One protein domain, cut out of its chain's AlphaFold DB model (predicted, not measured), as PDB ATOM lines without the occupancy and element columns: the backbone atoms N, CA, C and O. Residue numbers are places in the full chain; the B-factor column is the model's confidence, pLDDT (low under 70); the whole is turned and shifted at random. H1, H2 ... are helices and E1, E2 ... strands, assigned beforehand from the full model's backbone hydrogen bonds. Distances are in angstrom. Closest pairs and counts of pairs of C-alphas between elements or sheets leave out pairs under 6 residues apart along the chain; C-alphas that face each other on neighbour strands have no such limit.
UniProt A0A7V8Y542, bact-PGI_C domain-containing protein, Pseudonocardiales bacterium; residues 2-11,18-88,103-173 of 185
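Overview. This is residues 2 to 11, 18 to 88 and 103 to 173 of the 185 residues of the protein "bact-PGI_C domain-containing protein" of Pseudonocardiales bacterium (UniProt A0A7V8Y542). A small twisted sheet of four strands, E2, E1, E3 and E4, makes the core, with helix H3 running along one face and the short helices H4 and H6 over the opposite face. The longest helix, H7, lies side by side with H3; H2 packs steeply on H7, H1 sits on H7 away from the sheet, and H5 grazes the sheet, mostly at E3. The sheet is parallel throughout, in the order E2, E1, E3, E4. The printed part has 152 residues with seven named helices and four named strands, in the order H1, H2, E1, H3, E2, H4, H5, E3, H6, E4, H7, and its class is mixed, helices and strands. The whole is compact, with a radius of gyration of the C-alphas of 15.0 A and spans of 42 by 40 by 27 A.

Along the chain. Find C-alpha 2 at (73.560, 85.686, 89.813), where H1 begins; it runs through residues 2 to 9. Past a cut, H2 holds residues 20 to 28. Look next at C-alpha 32 at (70.435, 107.195, 67.591), where E1, residues 32 to 37, sets out on its 16.2 A. H3, residues 40 to 57, is 25.3 A long. E2 takes residues 62 to 65, H4 residues 66 to 70, and H5 residues 73 to 84, 16.3 A. Beyond the second cut comes E3, residues 106 to 112, 19.3 A, then H6, residues 118 to 126, and E4, residues 134 to 137. H7, residues 149 to 173, covers 36.1 A and ends at C-alpha 173, (68.828, 92.012, 58.373).

Arrangement. Begin with the sheet, whose edge strands are E2 and E4; from edge to edge its strands' lines turn by 53 degrees. E2 and E1 are parallel at 16 degrees, with N 35 and O 62 within hydrogen-bond range at 2.8 A. E1 and E3 are parallel at 24 degrees, with N 34 and O 107 at 2.8 A. E3 and E4 are parallel at 17 degrees, with N 136 and O 110 at 2.8 A. E1, H3, E2 and E3, H6, E4 are strand-helix-strand units, two parallel neighbour strands with a helix between, and each crossover is right-handed. H3 has a height over the sheet of 8.6 A and runs along the strands, at 1 degrees to E1 on the local plane. On the opposite face, H6 has a height over the sheet of 9.6 A and runs across the strands, at 78 degrees to E3 on the local plane. H4 is on the same face as H6 and touches it, the closest C-alphas being those of Gly 67 and Thr 126, 5.6 A. H4 and H5 only just touch, with 3 pairs of C-alphas within 8 A, and only at the corner; their closest C-alphas are those of Ala 70 and Gln 76, 7.0 A. H5 only grazes the sheet, with residues 75 to 83. H7 is the hub, touching three helices. It touches H3 at a shallow tilt of 18 degrees, the same way; their closest C-alphas are those of Ala 57 and Gly 169, 4.0 A. It touches H2 at a steep tilt of 62 degrees, the closest C-alphas being those of Ala 21 and Ala 164, 4.6 A. H2 only grazes the sheet, with residues 24 to 28. H1 touches H7 at a shallow tilt of 32 degrees, only just short of steep; the closest C-alphas are those of Val 6 and Val 156, 6.8 A. H1 is apart from H2 and H3, among others. In H1, H2, H3, H4, H5, H6 and H7 every O i to N i+4 pair is within hydrogen-bond range.

Size, cuts and confidence. Look for the two farthest C-alphas at Val 88 and Arg 147, 46.4 A apart. Residues 12 to 17 are not printed, and C-alphas 11 and 18 are 11.0 A apart across that cut; residues 89 to 102 are not printed either, with 20.2 A between C-alphas 88 and 103. Of the links that are printed whole, E4 to H7 is long, with 11 residues. The mean pLDDT of the printed part is 89.6; find the values under 70 at residues 2 to 11, 18, 84 to 88 and 173.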
ATOM      1  N   CYS A   2      74.321  84.501  90.272       53.03
ATOM      2  CA  CYS A   2      73.560  85.686  89.813       53.03
ATOM      3  C   CYS A   2      73.516  85.806  88.274       53.03
ATOM      4  O   CYS A   2      72.441  85.966  87.705       53.03
ATOM      5  N   LEU A   3      74.655  85.608  87.596       53.59
ATOM      6  CA  LEU A   3      74.708  85.602  86.127       53.59
ATOM      7  C   LEU A   3      73.933  84.425  85.502       53.59
ATOM      8  O   LEU A   3      73.342  84.572  84.439       53.59
ATOM      9  N   GLU A   4      73.877  83.275  86.179       58.78
ATOM     10  CA  GLU A   4      73.072  82.121  85.743       58.78
ATOM     11  C   GLU A   4      71.574  82.426  85.856       58.78
ATOM     12  O   GLU A   4      70.830  82.166  84.920       58.78
ATOM     13  N   ALA A   5      71.138  83.072  86.943       58.84
ATOM     14  CA  ALA A   5      69.750  83.502  87.109       58.84
ATOM     15  C   ALA A   5      69.327  84.553  86.063       58.84
ATOM     16  O   ALA A   5      68.182  84.564  85.616       58.84
ATOM     17  N   VAL A   6      70.253  85.420  85.642       56.78
ATOM     18  CA  VAL A   6      70.048  86.376  84.541       56.78
ATOM     19  C   VAL A   6      69.964  85.646  83.203       56.78
ATOM     20  O   VAL A   6      69.043  85.891  82.430       56.78
ATOM     21  N   SER A   7      70.873  84.700  82.957       57.59
ATOM     22  CA  SER A   7      70.850  83.851  81.763       57.59
ATOM     23  C   SER A   7      69.529  83.086  81.642       57.59
ATOM     24  O   SER A   7      68.947  83.025  80.560       57.59
ATOM     25  N   GLU A   8      69.002  82.579  82.758       55.72
ATOM     26  CA  GLU A   8      67.733  81.852  82.812       55.72
ATOM     27  C   GLU A   8      66.522  82.749  82.506       55.72
ATOM     28  O   GLU A   8      65.609  82.326  81.799       55.72
ATOM     29  N   ARG A   9      66.550  84.016  82.946       55.66
ATOM     30  CA  ARG A   9      65.526  85.035  82.634       55.66
ATOM     31  C   ARG A   9      65.610  85.581  81.208       55.66
ATOM     32  O   ARG A   9      64.621  86.086  80.690       55.66
ATOM     33  N   CYS A  10      66.771  85.476  80.566       49.25
ATOM     34  CA  CYS A  10      66.968  85.853  79.167       49.25
ATOM     35  C   CYS A  10      66.726  84.689  78.189       49.25
ATOM     36  O   CYS A  10      66.941  84.857  76.986       49.25
ATOM     37  N   ARG A  11      66.275  83.514  78.666       49.88
ATOM     38  CA  ARG A  11      65.954  82.384  77.785       49.88
ATOM     39  C   ARG A  11      64.811  82.771  76.834       49.88
ATOM     40  O   ARG A  11      63.791  83.276  77.297       49.88
ATOM     41  N   VAL A  18      57.983  90.095  79.467       61.72
ATOM     42  CA  VAL A  18      58.518  90.503  78.157       61.72
ATOM     43  C   VAL A  18      60.044  90.537  78.259       61.72
ATOM     44  O   VAL A  18      60.565  91.236  79.125       61.72
ATOM     45  N   ASN A  19      60.747  89.755  77.430       81.75
ATOM     46  CA  ASN A  19      62.207  89.640  77.489       81.75
ATOM     47  C   ASN A  19      62.829  91.052  77.590       81.75
ATOM     48  O   ASN A  19      62.695  91.829  76.639       81.75
ATOM     49  N   PRO A  20      63.496  91.412  78.703       87.38
ATOM     50  CA  PRO A  20      63.955  92.780  78.936       87.38
ATOM     51  C   PRO A  20      64.997  93.228  77.904       87.38
ATOM     52  O   PRO A  20      65.114  94.420  77.632       87.38
ATOM     53  N   ALA A  21      65.714  92.289  77.278       90.75
ATOM     54  CA  ALA A  21      66.599  92.588  76.156       90.75
ATOM     55  C   ALA A  21      65.819  92.922  74.876       90.75
ATOM     56  O   ALA A  21      66.193  93.839  74.154       90.75
ATOM     57  N   LYS A  22      64.695  92.241  74.616       90.12
ATOM     58  CA  LYS A  22      63.797  92.585  73.503       90.12
ATOM     59  C   LYS A  22      63.144  93.952  73.726       90.12
ATOM     60  O   LYS A  22      63.096  94.753  72.803       90.12
ATOM     61  N   ALA A  23      62.690  94.239  74.947       92.25
ATOM     62  CA  ALA A  23      62.151  95.555  75.294       92.25
ATOM     63  C   ALA A  23      63.209  96.662  75.126       92.25
ATOM     64  O   ALA A  23      62.914  97.721  74.578       92.25
ATOM     65  N   LEU A  24      64.456  96.401  75.538       94.56
ATOM     66  CA  LEU A  24      65.577  97.309  75.297       94.56
ATOM     67  C   LEU A  24      65.822  97.525  73.798       94.56
ATOM     68  O   LEU A  24      65.920  98.670  73.375       94.56
ATOM     69  N   ALA A  25      65.859  96.456  72.999       94.44
ATOM     70  CA  ALA A  25      66.007  96.546  71.548       94.44
ATOM     71  C   ALA A  25      64.909  97.411  70.913       94.44
ATOM     72  O   ALA A  25      65.205  98.297  70.123       94.44
ATOM     73  N   MET A  26      63.649  97.231  71.314       92.94
ATOM     74  CA  MET A  26      62.537  98.036  70.794       92.94
ATOM     75  C   MET A  26      62.665  99.527  71.129       92.94
ATOM     76  O   MET A  26      62.272 100.358  70.323       92.94
ATOM     77  N   ARG A  27      63.229  99.878  72.291       92.88
ATOM     78  CA  ARG A  27      63.498 101.281  72.656       92.88
ATOM     79  C   ARG A  27      64.644 101.912  71.868       92.88
ATOM     80  O   ARG A  27      64.696 103.135  71.794       92.88
ATOM     81  N   LEU A  28      65.564 101.087  71.372       94.44
ATOM     82  CA  LEU A  28      66.735 101.488  70.591       94.44
ATOM     83  C   LEU A  28      66.450 101.535  69.084       94.44
ATOM     84  O   LEU A  28      67.159 102.226  68.361       94.44
ATOM     85  N   ALA A  29      65.452 100.785  68.614       92.19
ATOM     86  CA  ALA A  29      65.058 100.759  67.212       92.19
ATOM     87  C   ALA A  29      64.677 102.167  66.727       92.19
ATOM     88  O   ALA A  29      64.050 102.922  67.468       92.19
ATOM     89  N   ASP A  30      65.072 102.504  65.500       89.19
ATOM     90  CA  ASP A  30      64.768 103.776  64.825       89.19
ATOM     91  C   ASP A  30      65.236 105.045  65.562       89.19
ATOM     92  O   ASP A  30      64.739 106.139  65.311       89.19
ATOM     93  N   HIS A  31      66.220 104.920  66.457       93.06
ATOM     94  CA  HIS A  31      66.817 106.044  67.178       93.06
ATOM     95  C   HIS A  31      68.342 105.972  67.148       93.06
ATOM     96  O   HIS A  31      68.926 104.898  67.020       93.06
ATOM     97  N   THR A  32      68.992 107.123  67.331       95.56
ATOM     98  CA  THR A  32      70.435 107.195  67.591       95.56
ATOM     99  C   THR A  32      70.663 107.158  69.109       95.56
ATOM    100  O   THR A  32      70.368 108.149  69.785       95.56
ATOM    101  N   PRO A  33      71.166 106.057  69.700       97.06
ATOM    102  CA  PRO A  33      71.276 105.946  71.150       97.06
ATOM    103  C   PRO A  33      72.387 106.842  71.703       97.06
ATOM    104  O   PRO A  33      73.527 106.811  71.231       97.06
ATOM    105  N   LEU A  34      72.066 107.609  72.744       98.00
ATOM    106  CA  LEU A  34      73.022 108.382  73.531       98.00
ATOM    107  C   LEU A  34      73.147 107.736  74.916       98.00
ATOM    108  O   LEU A  34      72.328 107.972  75.800       98.00
ATOM    109  N   LEU A  35      74.151 106.877  75.086       98.56
ATOM    110  CA  LEU A  35      74.374 106.074  76.288       98.56
ATOM    111  C   LEU A  35      75.236 106.859  77.284       98.56
ATOM    112  O   LEU A  35      76.450 106.978  77.110       98.56
ATOM    113  N   TRP A  36      74.631 107.426  78.323       98.62
ATOM    114  CA  TRP A  36      75.341 108.272  79.283       98.62
ATOM    115  C   TRP A  36      75.426 107.605  80.651       98.62
ATOM    116  O   TRP A  36      74.412 107.328  81.288       98.62
ATOM    117  N   GLY A  37      76.652 107.344  81.100       98.50
ATOM    118  CA  GLY A  37      76.913 106.788  82.424       98.50
ATOM    119  C   GLY A  37      76.868 107.865  83.502       98.50
ATOM    120  O   GLY A  37      77.479 108.921  83.346       98.50
ATOM    121  N   THR A  38      76.167 107.593  84.602       98.38
ATOM    122  CA  THR A  38      76.047 108.506  85.754       98.38
ATOM    123  C   THR A  38      77.011 108.168  86.896       98.38
ATOM    124  O   THR A  38      77.018 108.830  87.932       98.38
ATOM    125  N   ASP A  39      77.824 107.129  86.716       97.94
ATOM    126  CA  ASP A  39      78.912 106.714  87.597       97.94
ATOM    127  C   ASP A  39      80.029 106.040  86.766       97.94
ATOM    128  O   ASP A  39      79.770 105.617  85.636       97.94
ATOM    129  N   PRO A  40      81.264 105.892  87.292       97.44
ATOM    130  CA  PRO A  40      82.392 105.392  86.500       97.44
ATOM    131  C   PRO A  40      82.193 103.996  85.895       97.44
ATOM    132  O   PRO A  40      82.681 103.728  84.797       97.44
ATOM    133  N   VAL A  41      81.488 103.096  86.589       97.62
ATOM    134  CA  VAL A  41      81.226 101.740  86.085       97.62
ATOM    135  C   VAL A  41      80.175 101.800  84.979       97.62
ATOM    136  O   VAL A  41      80.337 101.153  83.943       97.62
ATOM    137  N   ALA A  42      79.138 102.621  85.155       98.25
ATOM    138  CA  ALA A  42      78.134 102.867  84.129       98.25
ATOM    139  C   ALA A  42      78.720 103.517  82.864       98.25
ATOM    140  O   ALA A  42      78.306 103.171  81.762       98.25
ATOM    141  N   THR A  43      79.706 104.411  82.991       98.56
ATOM    142  CA  THR A  43      80.386 105.027  81.837       98.56
ATOM    143  C   THR A  43      81.164 103.998  81.019       98.56
ATOM    144  O   THR A  43      81.077 103.994  79.793       98.56
ATOM    145  N   VAL A  44      81.888 103.088  81.680       98.44
ATOM    146  CA  VAL A  44      82.590 101.988  80.996       98.44
ATOM    147  C   VAL A  44      81.591 101.058  80.306       98.44
ATOM    148  O   VAL A  44      81.782 100.691  79.147       98.44
ATOM    149  N   LEU A  45      80.496 100.723  80.989       98.50
ATOM    150  CA  LEU A  45      79.403  99.944  80.412       98.50
ATOM    151  C   LEU A  45      78.778 100.639  79.191       98.50
ATOM    152  O   LEU A  45      78.457  99.959  78.223       98.50
ATOM    153  N   ALA A  46      78.606 101.962  79.212       98.62
ATOM    154  CA  ALA A  46      78.070 102.711  78.078       98.62
ATOM    155  C   ALA A  46      78.976 102.599  76.840       98.62
ATOM    156  O   ALA A  46      78.474 102.418  75.732       98.62
ATOM    157  N   GLY A  47      80.301 102.644  77.035       98.75
ATOM    158  CA  GLY A  47      81.278 102.383  75.973       98.75
ATOM    159  C   GLY A  47      81.171 100.965  75.419       98.75
ATOM    160  O   GLY A  47      80.999 100.794  74.214       98.75
ATOM    161  N   TYR A  48      81.154  99.965  76.303       98.62
ATOM    162  CA  TYR A  48      80.936  98.567  75.921       98.62
ATOM    163  C   TYR A  48      79.644  98.388  75.111       98.62
ATOM    164  O   TYR A  48      79.651  97.800  74.036       98.62
ATOM    165  N   ALA A  49      78.533  98.940  75.594       98.50
ATOM    166  CA  ALA A  49      77.237  98.833  74.943       98.50
ATOM    167  C   ALA A  49      77.227  99.485  73.551       98.50
ATOM    168  O   ALA A  49      76.662  98.911  72.621       98.50
ATOM    169  N   ALA A  50      77.873 100.643  73.379       98.50
ATOM    170  CA  ALA A  50      78.005 101.284  72.073       98.50
ATOM    171  C   ALA A  50      78.811 100.420  71.086       98.50
ATOM    172  O   ALA A  50      78.399 100.265  69.937       98.50
ATOM    173  N   GLU A  51      79.912  99.808  71.533       98.44
ATOM    174  CA  GLU A  51      80.698  98.872  70.719       98.44
ATOM    175  C   GLU A  51      79.892  97.619  70.345       98.44
ATOM    176  O   GLU A  51      79.879  97.215  69.182       98.44
ATOM    177  N   THR A  52      79.165  97.029  71.297       98.06
ATOM    178  CA  THR A  52      78.283  95.875  71.065       98.06
ATOM    179  C   THR A  52      77.206  96.192  70.022       98.06
ATOM    180  O   THR A  52      76.987  95.400  69.103       98.06
ATOM    181  N   LEU A  53      76.554  97.356  70.119       97.31
ATOM    182  CA  LEU A  53      75.544  97.800  69.151       97.31
ATOM    183  C   LEU A  53      76.136  97.996  67.750       97.31
ATOM    184  O   LEU A  53      75.556  97.523  66.767       97.31
ATOM    185  N   ALA A  54      77.308  98.623  67.652       96.19
ATOM    186  CA  ALA A  54      77.985  98.821  66.375       96.19
ATOM    187  C   ALA A  54      78.380  97.482  65.728       96.19
ATOM    188  O   ALA A  54      78.103  97.256  64.550       96.19
ATOM    189  N   ASN A  55      78.966  96.570  66.507       95.81
ATOM    190  CA  ASN A  55      79.504  95.306  66.004       95.81
ATOM    191  C   ASN A  55      78.426  94.277  65.639       95.81
ATOM    192  O   ASN A  55      78.628  93.486  64.718       95.81
ATOM    193  N   HIS A  56      77.302  94.255  66.360       94.50
ATOM    194  CA  HIS A  56      76.295  93.195  66.217       94.50
ATOM    195  C   HIS A  56      74.975  93.649  65.590       94.50
ATOM    196  O   HIS A  56      74.232  92.803  65.094       94.50
ATOM    197  N   ALA A  57      74.690  94.953  65.579       94.19
ATOM    198  CA  ALA A  57      73.452  95.504  65.028       94.19
ATOM    199  C   ALA A  57      73.669  96.565  63.938       94.19
ATOM    200  O   ALA A  57      72.688  97.052  63.384       94.19
ATOM    201  N   ALA A  58      74.922  96.941  63.641       94.12
ATOM    202  CA  ALA A  58      75.256  98.084  62.785       94.12
ATOM    203  C   ALA A  58      74.584  99.400  63.238       94.12
ATOM    204  O   ALA A  58      74.325 100.291  62.430       94.12
ATOM    205  N   VAL A  59      74.308  99.528  64.543       94.06
ATOM    206  CA  VAL A  59      73.688 100.718  65.137       94.06
ATOM    207  C   VAL A  59      74.780 101.648  65.647       94.06
ATOM    208  O   VAL A  59      75.585 101.273  66.499       94.06
ATOM    209  N   VAL A  60      74.791 102.882  65.140       94.75
ATOM    210  CA  VAL A  60      75.680 103.942  65.627       94.75
ATOM    211  C   VAL A  60      75.125 104.489  66.938       94.75
ATOM    212  O   VAL A  60      73.979 104.926  66.992       94.75
ATOM    213  N   ALA A  61      75.952 104.498  67.980       96.81
ATOM    214  CA  ALA A  61      75.616 105.055  69.282       96.81
ATOM    215  C   ALA A  61      76.742 105.963  69.786       96.81
ATOM    216  O   ALA A  61      77.925 105.709  69.553       96.81
ATOM    217  N   HIS A  62      76.371 107.013  70.511       97.81
ATOM    218  CA  HIS A  62      77.312 107.860  71.236       97.81
ATOM    219  C   HIS A  62      77.329 107.446  72.706       97.81
ATOM    220  O   HIS A  62      76.270 107.267  73.304       97.81
ATOM    221  N   HIS A  63      78.510 107.372  73.318       98.50
ATOM    222  CA  HIS A  63      78.647 107.112  74.749       98.50
ATOM    223  C   HIS A  63      79.499 108.179  75.434       98.50
ATOM    224  O   HIS A  63      80.422 108.722  74.830       98.50
ATOM    225  N   ALA A  64      79.188 108.489  76.693       98.38
ATOM    226  CA  ALA A  64      79.974 109.417  77.504       98.38
ATOM    227  C   ALA A  64      79.685 109.261  79.005       98.38
ATOM    228  O   ALA A  64      78.687 108.664  79.411       98.38
ATOM    229  N   ASP A  65      80.545 109.856  79.831       98.31
ATOM    230  CA  ASP A  65      80.154 110.294  81.172       98.31
ATOM    231  C   ASP A  65      79.107 111.416  81.066       98.31
ATOM    232  O   ASP A  65      79.185 112.269  80.177       98.31
ATOM    233  N   VAL A  66      78.135 111.427  81.978       98.06
ATOM    234  CA  VAL A  66      77.028 112.393  81.949       98.06
ATOM    235  C   VAL A  66      77.503 113.845  82.083       98.06
ATOM    236  O   VAL A  66      76.930 114.733  81.455       98.06
ATOM    237  N   GLY A  67      78.584 114.103  82.827       97.88
ATOM    238  CA  GLY A  67      79.195 115.428  82.929       97.88
ATOM    239  C   GLY A  67      79.798 115.888  81.605       97.88
ATOM    240  O   GLY A  67      79.572 117.022  81.189       97.88
ATOM    241  N   GLN A  68      80.491 114.996  80.893       97.19
ATOM    242  CA  GLN A  68      81.003 115.300  79.552       97.19
ATOM    243  C   GLN A  68      79.866 115.566  78.562       97.19
ATOM    244  O   GLN A  68      79.887 116.570  77.848       97.19
ATOM    245  N   ALA A  69      78.837 114.714  78.565       96.50
ATOM    246  CA  ALA A  69      77.663 114.893  77.718       96.50
ATOM    247  C   ALA A  69      76.974 116.243  77.969       96.50
ATOM    248  O   ALA A  69      76.615 116.930  77.010       96.50
ATOM    249  N   ALA A  70      76.836 116.653  79.235       96.56
ATOM    250  CA  ALA A  70      76.218 117.920  79.622       96.56
ATOM    251  C   ALA A  70      76.952 119.150  79.071       96.56
ATOM    252  O   ALA A  70      76.308 120.151  78.776       96.56
ATOM    253  N   THR A  71      78.274 119.071  78.900       96.50
ATOM    254  CA  THR A  71      79.084 120.176  78.353       96.50
ATOM    255  C   THR A  71      79.101 120.243  76.821       96.50
ATOM    256  O   THR A  71      79.676 121.166  76.249       96.50
ATOM    257  N   SER A  72      78.485 119.279  76.132       95.44
ATOM    258  CA  SER A  72      78.448 119.238  74.667       95.44
ATOM    259  C   SER A  72      77.241 120.007  74.121       95.44
ATOM    260  O   SER A  72      76.202 119.425  73.809       95.44
ATOM    261  N   ASP A  73      77.369 121.330  73.980       93.12
ATOM    262  CA  ASP A  73      76.265 122.231  73.597       93.12
ATOM    263  C   ASP A  73      75.552 121.833  72.294       93.12
ATOM    264  O   ASP A  73      74.334 121.961  72.164       93.12
ATOM    265  N   ALA A  74      76.295 121.355  71.291       92.19
ATOM    266  CA  ALA A  74      75.705 120.908  70.029       92.19
ATOM    267  C   ALA A  74      74.872 119.627  70.206       92.19
ATOM    268  O   ALA A  74      73.783 119.529  69.642       92.19
ATOM    269  N   LEU A  75      75.354 118.687  71.023       92.75
ATOM    270  CA  LEU A  75      74.626 117.463  71.347       92.75
ATOM    271  C   LEU A  75      73.375 117.773  72.175       92.75
ATOM    272  O   LEU A  75      72.312 117.230  71.893       92.75
ATOM    273  N   GLN A  76      73.475 118.685  73.145       93.44
ATOM    274  CA  GLN A  76      72.333 119.103  73.958       93.44
ATOM    275  C   GLN A  76      71.231 119.748  73.110       93.44
ATOM    276  O   GLN A  76      70.067 119.386  73.263       93.44
ATOM    277  N   ARG A  77      71.583 120.611  72.147       91.06
ATOM    278  CA  ARG A  77      70.607 121.170  71.194       91.06
ATOM    279  C   ARG A  77      69.919 120.092  70.354       91.06
ATOM    280  O   ARG A  77      68.722 120.198  70.113       91.06
ATOM    281  N   ALA A  78      70.648 119.062  69.920       91.06
ATOM    282  CA  ALA A  78      70.058 117.949  69.171       91.06
ATOM    283  C   ALA A  78      69.081 117.128  70.034       91.06
ATOM    284  O   ALA A  78      68.007 116.761  69.567       91.06
ATOM    285  N   VAL A  79      69.425 116.887  71.303       92.44
ATOM    286  CA  VAL A  79      68.543 116.212  72.271       92.44
ATOM    287  C   VAL A  79      67.278 117.025  72.541       92.44
ATOM    288  O   VAL A  79      66.185 116.471  72.544       92.44
ATOM    289  N   GLU A  80      67.406 118.336  72.733       90.25
ATOM    290  CA  GLU A  80      66.265 119.234  72.941       90.25
ATOM    291  C   GLU A  80      65.353 119.298  71.715       90.25
ATOM    292  O   GLU A  80      64.133 119.232  71.858       90.25
ATOM    293  N   ALA A  81      65.931 119.361  70.512       87.12
ATOM    294  CA  ALA A  81      65.172 119.329  69.268       87.12
ATOM    295  C   ALA A  81      64.388 118.016  69.112       87.12
ATOM    296  O   ALA A  81      63.209 118.054  68.778       87.12
ATOM    297  N   ALA A  82      65.000 116.870  69.428       86.06
ATOM    298  CA  ALA A  82      64.337 115.565  69.378       86.06
ATOM    299  C   ALA A  82      63.265 115.388  70.468       86.06
ATOM    300  O   ALA A  82      62.244 114.733  70.261       86.06
ATOM    301  N   ALA A  83      63.461 115.986  71.646       81.38
ATOM    302  CA  ALA A  83      62.429 116.029  72.676       81.38
ATOM    303  C   ALA A  83      61.238 116.899  72.237       81.38
ATOM    304  O   ALA A  83      60.092 116.540  72.496       81.38
ATOM    305  N   GLY A  84      61.507 118.010  71.541       69.75
ATOM    306  CA  GLY A  84      60.495 118.901  70.977       69.75
ATOM    307  C   GLY A  84      59.799 118.364  69.723       69.75
ATOM    308  O   GLY A  84      58.651 118.713  69.498       69.75
ATOM    309  N   SER A  85      60.432 117.493  68.929       58.44
ATOM    310  CA  SER A  85      59.843 116.909  67.709       58.44
ATOM    311  C   SER A  85      58.801 115.820  67.975       58.44
ATOM    312  O   SER A  85      58.122 115.385  67.053       58.44
ATOM    313  N   HIS A  86      58.623 115.410  69.234       55.06
ATOM    314  CA  HIS A  86      57.429 114.682  69.677       55.06
ATOM    315  C   HIS A  86      56.183 115.596  69.745       55.06
ATOM    316  O   HIS A  86      55.166 115.217  70.328       55.06
ATOM    317  N   ASP A  87      56.260 116.806  69.181       52.03
ATOM    318  CA  ASP A  87      55.121 117.681  68.948       52.03
ATOM    319  C   ASP A  87      54.176 117.050  67.915       52.03
ATOM    320  O   ASP A  87      54.569 116.650  66.820       52.03
ATOM    321  N   VAL A  88      52.900 116.977  68.281       54.38
ATOM    322  CA  VAL A  88      51.793 116.310  67.567       54.38
ATOM    323  C   VAL A  88      51.573 116.859  66.144       54.38
ATOM    324  O   VAL A  88      50.808 116.287  65.367       54.38
ATOM    325  N   ALA A 103      69.736 111.508  60.106       71.25
ATOM    326  CA  ALA A 103      70.032 110.509  61.115       71.25
ATOM    327  C   ALA A 103      68.800 110.299  62.014       71.25
ATOM    328  O   ALA A 103      68.115 111.279  62.326       71.25
ATOM    329  N   PRO A 104      68.537 109.063  62.475       86.31
ATOM    330  CA  PRO A 104      67.449 108.798  63.407       86.31
ATOM    331  C   PRO A 104      67.538 109.708  64.642       86.31
ATOM    332  O   PRO A 104      68.656 109.992  65.101       86.31
ATOM    333  N   PRO A 105      66.404 110.151  65.213       90.25
ATOM    334  CA  PRO A 105      66.407 111.104  66.315       90.25
ATOM    335  C   PRO A 105      67.224 110.576  67.508       90.25
ATOM    336  O   PRO A 105      67.167 109.379  67.825       90.25
ATOM    337  N   PRO A 106      68.016 111.432  68.183       94.00
ATOM    338  CA  PRO A 106      68.776 111.024  69.351       94.00
ATOM    339  C   PRO A 106      67.853 110.609  70.495       94.00
ATOM    340  O   PRO A 106      66.894 111.309  70.821       94.00
ATOM    341  N   ARG A 107      68.192 109.506  71.167       95.44
ATOM    342  CA  ARG A 107      67.476 109.031  72.354       95.44
ATOM    343  C   ARG A 107      68.431 108.844  73.518       95.44
ATOM    344  O   ARG A 107      69.348 108.025  73.453       95.44
ATOM    345  N   VAL A 108      68.229 109.627  74.574       97.56
ATOM    346  CA  VAL A 108      69.079 109.590  75.768       97.56
ATOM    347  C   VAL A 108      68.745 108.371  76.613       97.56
ATOM    348  O   VAL A 108      67.583 108.137  76.943       97.56
ATOM    349  N   MET A 109      69.780 107.630  76.997       98.06
ATOM    350  CA  MET A 109      69.702 106.553  77.972       98.06
ATOM    351  C   MET A 109      70.655 106.852  79.124       98.06
ATOM    352  O   MET A 109      71.869 106.905  78.925       98.06
ATOM    353  N   LEU A 110      70.117 107.029  80.328       98.44
ATOM    354  CA  LEU A 110      70.917 107.220  81.536       98.44
ATOM    355  C   LEU A 110      71.199 105.862  82.175       98.44
ATOM    356  O   LEU A 110      70.280 105.168  82.611       98.44
ATOM    357  N   LEU A 111      72.470 105.476  82.227       98.50
ATOM    358  CA  LEU A 111      72.922 104.227  82.829       98.50
ATOM    359  C   LEU A 111      73.428 104.510  84.240       98.50
ATOM    360  O   LEU A 111      74.317 105.342  84.418       98.50
ATOM    361  N   GLY A 112      72.912 103.769  85.220       97.56
ATOM    362  CA  GLY A 112      73.386 103.822  86.601       97.56
ATOM    363  C   GLY A 112      73.582 102.429  87.185       97.56
ATOM    364  O   GLY A 112      72.756 101.528  87.019       97.56
ATOM    365  N   THR A 113      74.705 102.256  87.872       97.12
ATOM    366  CA  THR A 113      75.069 101.024  88.579       97.12
ATOM    367  C   THR A 113      75.223 101.241  90.083       97.12
ATOM    368  O   THR A 113      75.174 100.272  90.844       97.12
ATOM    369  N   ALA A 114      75.370 102.489  90.530       95.06
ATOM    370  CA  ALA A 114      75.253 102.859  91.937       95.06
ATOM    371  C   ALA A 114      73.848 102.555  92.500       95.06
ATOM    372  O   ALA A 114      72.946 102.163  91.771       95.06
ATOM    373  N   ASP A 115      73.670 102.699  93.816       94.62
ATOM    374  CA  ASP A 115      72.342 102.578  94.443       94.62
ATOM    375  C   ASP A 115      71.482 103.846  94.223       94.62
ATOM    376  O   ASP A 115      70.265 103.807  94.387       94.62
ATOM    377  N   GLU A 116      72.117 104.970  93.869       94.44
ATOM    378  CA  GLU A 116      71.463 106.237  93.519       94.44
ATOM    379  C   GLU A 116      70.787 106.136  92.143       94.44
ATOM    380  O   GLU A 116      71.340 105.556  91.208       94.44
ATOM    381  N   GLU A 117      69.599 106.727  92.004       95.62
ATOM    382  CA  GLU A 117      68.874 106.768  90.733       95.62
ATOM    383  C   GLU A 117      69.653 107.566  89.666       95.62
ATOM    384  O   GLU A 117      70.149 108.655  89.982       95.62
ATOM    385  N   PRO A 118      69.740 107.088  88.404       97.19
ATOM    386  CA  PRO A 118      70.526 107.745  87.363       97.19
ATOM    387  C   PRO A 118      70.146 109.211  87.153       97.19
ATOM    388  O   PRO A 118      71.027 110.059  87.056       97.19
ATOM    389  N   GLU A 119      68.853 109.542  87.127       96.50
ATOM    390  CA  GLU A 119      68.414 110.929  86.937       96.50
ATOM    391  C   GLU A 119      68.819 111.830  88.115       96.50
ATOM    392  O   GLU A 119      69.295 112.949  87.913       96.50
ATOM    393  N   THR A 120      68.720 111.323  89.346       97.00
ATOM    394  CA  THR A 120      69.176 112.047  90.543       97.00
ATOM    395  C   THR A 120      70.691 112.276  90.506       97.00
ATOM    396  O   THR A 120      71.156 113.397  90.734       97.00
ATOM    397  N   ALA A 121      71.468 111.248  90.153       97.25
ATOM    398  CA  ALA A 121      72.918 111.351  90.007       97.25
ATOM    399  C   ALA A 121      73.309 112.349  88.902       97.25
ATOM    400  O   ALA A 121      74.170 113.203  89.109       97.25
ATOM    401  N   ALA A 122      72.640 112.282  87.750       97.62
ATOM    402  CA  ALA A 122      72.802 113.193  86.625       97.62
ATOM    403  C   ALA A 122      72.548 114.655  87.028       97.62
ATOM    404  O   ALA A 122      73.400 115.516  86.784       97.62
ATOM    405  N   LEU A 123      71.444 114.930  87.727       97.69
ATOM    406  CA  LEU A 123      71.126 116.264  88.232       97.69
ATOM    407  C   LEU A 123      72.187 116.760  89.218       97.69
ATOM    408  O   LEU A 123      72.643 117.897  89.115       97.69
ATOM    409  N   ARG A 124      72.633 115.905  90.143       97.75
ATOM    410  CA  ARG A 124      73.670 116.246  91.127       97.75
ATOM    411  C   ARG A 124      75.023 116.547  90.476       97.75
ATOM    412  O   ARG A 124      75.730 117.437  90.941       97.75
ATOM    413  N   LEU A 125      75.405 115.792  89.448       97.19
ATOM    414  CA  LEU A 125      76.701 115.920  88.774       97.19
ATOM    415  C   LEU A 125      76.754 117.097  87.797       97.19
ATOM    416  O   LEU A 125      77.818 117.683  87.614       97.19
ATOM    417  N   THR A 126      75.630 117.429  87.165       97.50
ATOM    418  CA  THR A 126      75.607 118.347  86.015       97.50
ATOM    419  C   THR A 126      74.759 119.597  86.235       97.50
ATOM    420  O   THR A 126      74.892 120.566  85.493       97.50
ATOM    421  N   GLY A 127      73.865 119.589  87.228       97.12
ATOM    422  CA  GLY A 127      72.837 120.615  87.399       97.12
ATOM    423  C   GLY A 127      71.730 120.578  86.336       97.12
ATOM    424  O   GLY A 127      70.922 121.504  86.286       97.12
ATOM    425  N   ARG A 128      71.678 119.538  85.489       94.19
ATOM    426  CA  ARG A 128      70.706 119.358  84.400       94.19
ATOM    427  C   ARG A 128      69.898 118.067  84.589       94.19
ATOM    428  O   ARG A 128      70.417 117.077  85.094       94.19
ATOM    429  N   SER A 129      68.634 118.081  84.169       92.44
ATOM    430  CA  SER A 129      67.771 116.892  84.073       92.44
ATOM    431  C   SER A 129      67.429 116.616  82.607       92.44
ATOM    432  O   SER A 129      67.383 117.536  81.784       92.44
ATOM    433  N   TRP A 130      67.184 115.343  82.303       93.88
ATOM    434  CA  TRP A 130      66.678 114.866  81.019       93.88
ATOM    435  C   TRP A 130      65.401 114.049  81.260       93.88
ATOM    436  O   TRP A 130      65.468 112.823  81.286       93.88
ATOM    437  N   PRO A 131      64.234 114.699  81.423       87.69
ATOM    438  CA  PRO A 131      62.997 114.019  81.829       87.69
ATOM    439  C   PRO A 131      62.496 112.969  80.829       87.69
ATOM    440  O   PRO A 131      61.718 112.088  81.178       87.69
ATOM    441  N   THR A 132      62.910 113.079  79.565       89.56
ATOM    442  CA  THR A 132      62.562 112.142  78.489       89.56
ATOM    443  C   THR A 132      63.578 111.010  78.327       89.56
ATOM    444  O   THR A 132      63.410 110.170  77.442       89.56
ATOM    445  N   ALA A 133      64.640 110.982  79.139       94.88
ATOM    446  CA  ALA A 133      65.659 109.948  79.054       94.88
ATOM    447  C   ALA A 133      65.136 108.602  79.563       94.88
ATOM    448  O   ALA A 133      64.516 108.507  80.622       94.88
ATOM    449  N   ASP A 134      65.470 107.535  78.842       96.06
ATOM    450  CA  ASP A 134      65.253 106.185  79.340       96.06
ATOM    451  C   ASP A 134      66.249 105.899  80.469       96.06
ATOM    452  O   ASP A 134      67.466 105.954  80.279       96.06
ATOM    453  N   GLN A 135      65.748 105.535  81.645       95.75
ATOM    454  CA  GLN A 135      66.602 105.134  82.755       95.75
ATOM    455  C   GLN A 135      66.919 103.631  82.690       95.75
ATOM    456  O   GLN A 135      66.029 102.778  82.660       95.75
ATOM    457  N   LEU A 136      68.207 103.291  82.696       95.94
ATOM    458  CA  LEU A 136      68.717 101.924  82.771       95.94
ATOM    459  C   LEU A 136      69.358 101.704  84.141       95.94
ATOM    460  O   LEU A 136      70.574 101.803  84.310       95.94
ATOM    461  N   HIS A 137      68.506 101.397  85.118       93.62
ATOM    462  CA  HIS A 137      68.888 101.154  86.505       93.62
ATOM    463  C   HIS A 137      68.402  99.774  86.955       93.62
ATOM    464  O   HIS A 137      67.208  99.489  86.926       93.62
ATOM    465  N   LEU A 138      69.321  98.899  87.374       90.88
ATOM    466  CA  LEU A 138      68.998  97.519  87.759       90.88
ATOM    467  C   LEU A 138      68.797  97.294  89.255       90.88
ATOM    468  O   LEU A 138      69.120  96.229  89.785       90.88
ATOM    469  N   ILE A 139      68.240  98.288  89.937       87.81
ATOM    470  CA  ILE A 139      68.032  98.230  91.383       87.81
ATOM    471  C   ILE A 139      66.983  97.190  91.798       87.81
ATOM    472  O   ILE A 139      67.114  96.585  92.856       87.81
ATOM    473  N   GLU A 140      65.980  96.924  90.958       85.38
ATOM    474  CA  GLU A 140      64.935  95.929  91.246       85.38
ATOM    475  C   GLU A 140      65.448  94.485  91.134       85.38
ATOM    476  O   GLU A 140      65.017  93.600  91.872       85.38
ATOM    477  N   GLU A 141      66.395  94.233  90.224       86.00
ATOM    478  CA  GLU A 141      66.983  92.903  90.019       86.00
ATOM    479  C   GLU A 141      68.190  92.655  90.929       86.00
ATOM    480  O   GLU A 141      68.389  91.539  91.416       86.00
ATOM    481  N   VAL A 142      68.988  93.696  91.169       88.38
ATOM    482  CA  VAL A 142      70.144  93.687  92.065       88.38
ATOM    483  C   VAL A 142      69.948  94.809  93.081       88.38
ATOM    484  O   VAL A 142      70.346  95.954  92.858       88.38
ATOM    485  N   GLY A 143      69.328  94.457  94.208       87.06
ATOM    486  CA  GLY A 143      68.961  95.390  95.275       87.06
ATOM    487  C   GLY A 143      70.126  96.213  95.842       87.06
ATOM    488  O   GLY A 143      71.292  95.851  95.657       87.06
ATOM    489  N   PRO A 144      69.834  97.325  96.537       88.38
ATOM    490  CA  PRO A 144      70.848  98.170  97.164       88.38
ATOM    491  C   PRO A 144      71.646  97.418  98.234       88.38
ATOM    492  O   PRO A 144      71.168  96.447  98.826       88.38
ATOM    493  N   GLY A 145      72.884  97.850  98.484       86.81
ATOM    494  CA  GLY A 145      73.753  97.253  99.508       86.81
ATOM    495  C   GLY A 145      74.248  95.825  99.218       86.81
ATOM    496  O   GLY A 145      74.957  95.239 100.042       86.81
ATOM    497  N   VAL A 146      73.927  95.253  98.053       87.00
ATOM    498  CA  VAL A 146      74.486  93.970  97.609       87.00
ATOM    499  C   VAL A 146      76.004  94.100  97.459       87.00
ATOM    500  O   VAL A 146      76.519  95.052  96.869       87.00
ATOM    501  N   ARG A 147      76.754  93.122  97.981       87.75
ATOM    502  CA  ARG A 147      78.213  93.062  97.799       87.75
ATOM    503  C   ARG A 147      78.527  93.043  96.302       87.75
ATOM    504  O   ARG A 147      78.029  92.177  95.596       87.75
ATOM    505  N   GLN A 148      79.377  93.967  95.849       89.00
ATOM    506  CA  GLN A 148      79.681  94.158  94.422       89.00
ATOM    507  C   GLN A 148      78.438  94.503  93.572       89.00
ATOM    508  O   GLN A 148      78.432  94.249  92.371       89.00
ATOM    509  N   GLY A 149      77.410  95.114  94.174       90.88
ATOM    510  CA  GLY A 149      76.168  95.524  93.510       90.88
ATOM    511  C   GLY A 149      76.390  96.266  92.189       90.88
ATOM    512  O   GLY A 149      75.864  95.805  91.176       90.88
ATOM    513  N   PRO A 150      77.241  97.312  92.139       93.00
ATOM    514  CA  PRO A 150      77.537  98.012  90.890       93.00
ATOM    515  C   PRO A 150      78.104  97.112  89.788       93.00
ATOM    516  O   PRO A 150      77.635  97.148  88.655       93.00
ATOM    517  N   ALA A 151      79.052  96.231  90.121       92.69
ATOM    518  CA  ALA A 151      79.632  95.304  89.152       92.69
ATOM    519  C   ALA A 151      78.615  94.260  88.663       92.69
ATOM    520  O   ALA A 151      78.599  93.923  87.481       92.69
ATOM    521  N   LEU A 152      77.738  93.771  89.547       94.25
ATOM    522  CA  LEU A 152      76.663  92.852  89.168       94.25
ATOM    523  C   LEU A 152      75.649  93.540  88.249       94.25
ATOM    524  O   LEU A 152      75.353  93.002  87.188       94.25
ATOM    525  N   ARG A 153      75.175  94.744  88.595       94.94
ATOM    526  CA  ARG A 153      74.272  95.536  87.735       94.94
ATOM    527  C   ARG A 153      74.893  95.800  86.371       94.94
ATOM    528  O   ARG A 153      74.219  95.620  85.361       94.94
ATOM    529  N   ALA A 154      76.178  96.151  86.341       96.00
ATOM    530  CA  ALA A 154      76.912  96.349  85.101       96.00
ATOM    531  C   ALA A 154      76.964  95.074  84.251       96.00
ATOM    532  O   ALA A 154      76.659  95.125  83.065       96.00
ATOM    533  N   ALA A 155      77.275  93.923  84.855       95.12
ATOM    534  CA  ALA A 155      77.319  92.644  84.151       95.12
ATOM    535  C   ALA A 155      75.948  92.232  83.585       95.12
ATOM    536  O   ALA A 155      75.870  91.744  82.458       95.12
ATOM    537  N   VAL A 156      74.860  92.454  84.332       94.31
ATOM    538  CA  VAL A 156      73.501  92.164  83.844       94.31
ATOM    539  C   VAL A 156      73.107  93.103  82.705       94.31
ATOM    540  O   VAL A 156      72.549  92.647  81.707       94.31
ATOM    541  N   LEU A 157      73.408  94.400  82.819       96.06
ATOM    542  CA  LEU A 157      73.159  95.353  81.736       96.06
ATOM    543  C   LEU A 157      73.995  95.031  80.493       96.06
ATOM    544  O   LEU A 157      73.446  95.067  79.398       96.06
ATOM    545  N   ALA A 158      75.270  94.660  80.644       96.88
ATOM    546  CA  ALA A 158      76.130  94.246  79.535       96.88
ATOM    547  C   ALA A 158      75.522  93.058  78.776       96.88
ATOM    548  O   ALA A 158      75.248  93.170  77.584       96.88
ATOM    549  N   ALA A 159      75.170  91.983  79.491       95.19
ATOM    550  CA  ALA A 159      74.506  90.821  78.897       95.19
ATOM    551  C   ALA A 159      73.174  91.188  78.216       95.19
ATOM    552  O   ALA A 159      72.795  90.610  77.197       95.19
ATOM    553  N   ARG A 160      72.445  92.171  78.760       94.88
ATOM    554  CA  ARG A 160      71.209  92.668  78.150       94.88
ATOM    555  C   ARG A 160      71.466  93.423  76.851       94.88
ATOM    556  O   ARG A 160      70.695  93.236  75.914       94.88
ATOM    557  N   PHE A 161      72.509  94.248  76.788       97.38
ATOM    558  CA  PHE A 161      72.919  94.922  75.557       97.38
ATOM    559  C   PHE A 161      73.375  93.923  74.494       97.38
ATOM    560  O   PHE A 161      72.977  94.077  73.343       97.38
ATOM    561  N   ASP A 162      74.092  92.864  74.875       96.19
ATOM    562  CA  ASP A 162      74.496  91.801  73.946       96.19
ATOM    563  C   ASP A 162      73.276  91.167  73.269       96.19
ATOM    564  O   ASP A 162      73.180  91.113  72.043       96.19
ATOM    565  N   VAL A 163      72.284  90.748  74.060       94.81
ATOM    566  CA  VAL A 163      71.062  90.132  73.525       94.81
ATOM    567  C   VAL A 163      70.193  91.152  72.773       94.81
ATOM    568  O   VAL A 163      69.584  90.807  71.760       94.81
ATOM    569  N   ALA A 164      70.132  92.409  73.224       95.19
ATOM    570  CA  ALA A 164      69.384  93.464  72.539       95.19
ATOM    571  C   ALA A 164      69.975  93.780  71.157       95.19
ATOM    572  O   ALA A 164      69.223  93.923  70.193       95.19
ATOM    573  N   ALA A 165      71.304  93.825  71.038       95.62
ATOM    574  CA  ALA A 165      71.984  94.025  69.764       95.62
ATOM    575  C   ALA A 165      71.684  92.884  68.782       95.62
ATOM    576  O   ALA A 165      71.421  93.139  67.610       95.62
ATOM    577  N   LEU A 166      71.611  91.636  69.259       93.69
ATOM    578  CA  LEU A 166      71.177  90.514  68.420       93.69
ATOM    579  C   LEU A 166      69.735  90.695  67.923       93.69
ATOM    580  O   LEU A 166      69.469  90.478  66.743       93.69
ATOM    581  N   TYR A 167      68.806  91.128  68.782       92.56
ATOM    582  CA  TYR A 167      67.436  91.420  68.348       92.56
ATOM    583  C   TYR A 167      67.384  92.526  67.284       92.56
ATOM    584  O   TYR A 167      66.689  92.352  66.284       92.56
ATOM    585  N   LEU A 168      68.144  93.612  67.461       92.44
ATOM    586  CA  LEU A 168      68.245  94.711  66.491       92.44
ATOM    587  C   LEU A 168      68.854  94.257  65.154       92.44
ATOM    588  O   LEU A 168      68.343  94.598  64.086       92.44
ATOM    589  N   GLY A 169      69.913  93.447  65.200       88.88
ATOM    590  CA  GLY A 169      70.567  92.909  64.006       88.88
ATOM    591  C   GLY A 169      69.654  91.985  63.195       88.88
ATOM    592  O   GLY A 169      69.668  92.027  61.963       88.88
ATOM    593  N   LEU A 170      68.805  91.195  63.866       86.94
ATOM    594  CA  LEU A 170      67.807  90.347  63.206       86.94
ATOM    595  C   LEU A 170      66.719  91.173  62.510       86.94
ATOM    596  O   LEU A 170      66.338  90.845  61.387       86.94
ATOM    597  N   THR A 171      66.236  92.249  63.139       77.69
ATOM    598  CA  THR A 171      65.235  93.135  62.521       77.69
ATOM    599  C   THR A 171      65.812  93.904  61.336       77.69
ATOM    600  O   THR A 171      65.170  93.970  60.290       77.69
ATOM    601  N   ALA A 172      67.046  94.404  61.452       71.50
ATOM    602  CA  ALA A 172      67.723  95.123  60.373       71.50
ATOM    603  C   ALA A 172      68.040  94.209  59.175       71.50
ATOM    604  O   ALA A 172      67.790  94.570  58.027       71.50
ATOM    605  N   SER A 173      68.521  92.986  59.432       62.28
ATOM    606  CA  SER A 173      68.828  92.012  58.373       62.28
ATOM    607  C   SER A 173      67.567  91.460  57.701       62.28
ATOM    608  O   SER A 173      67.580  91.187  56.504       62.28
TER     609      SER A 173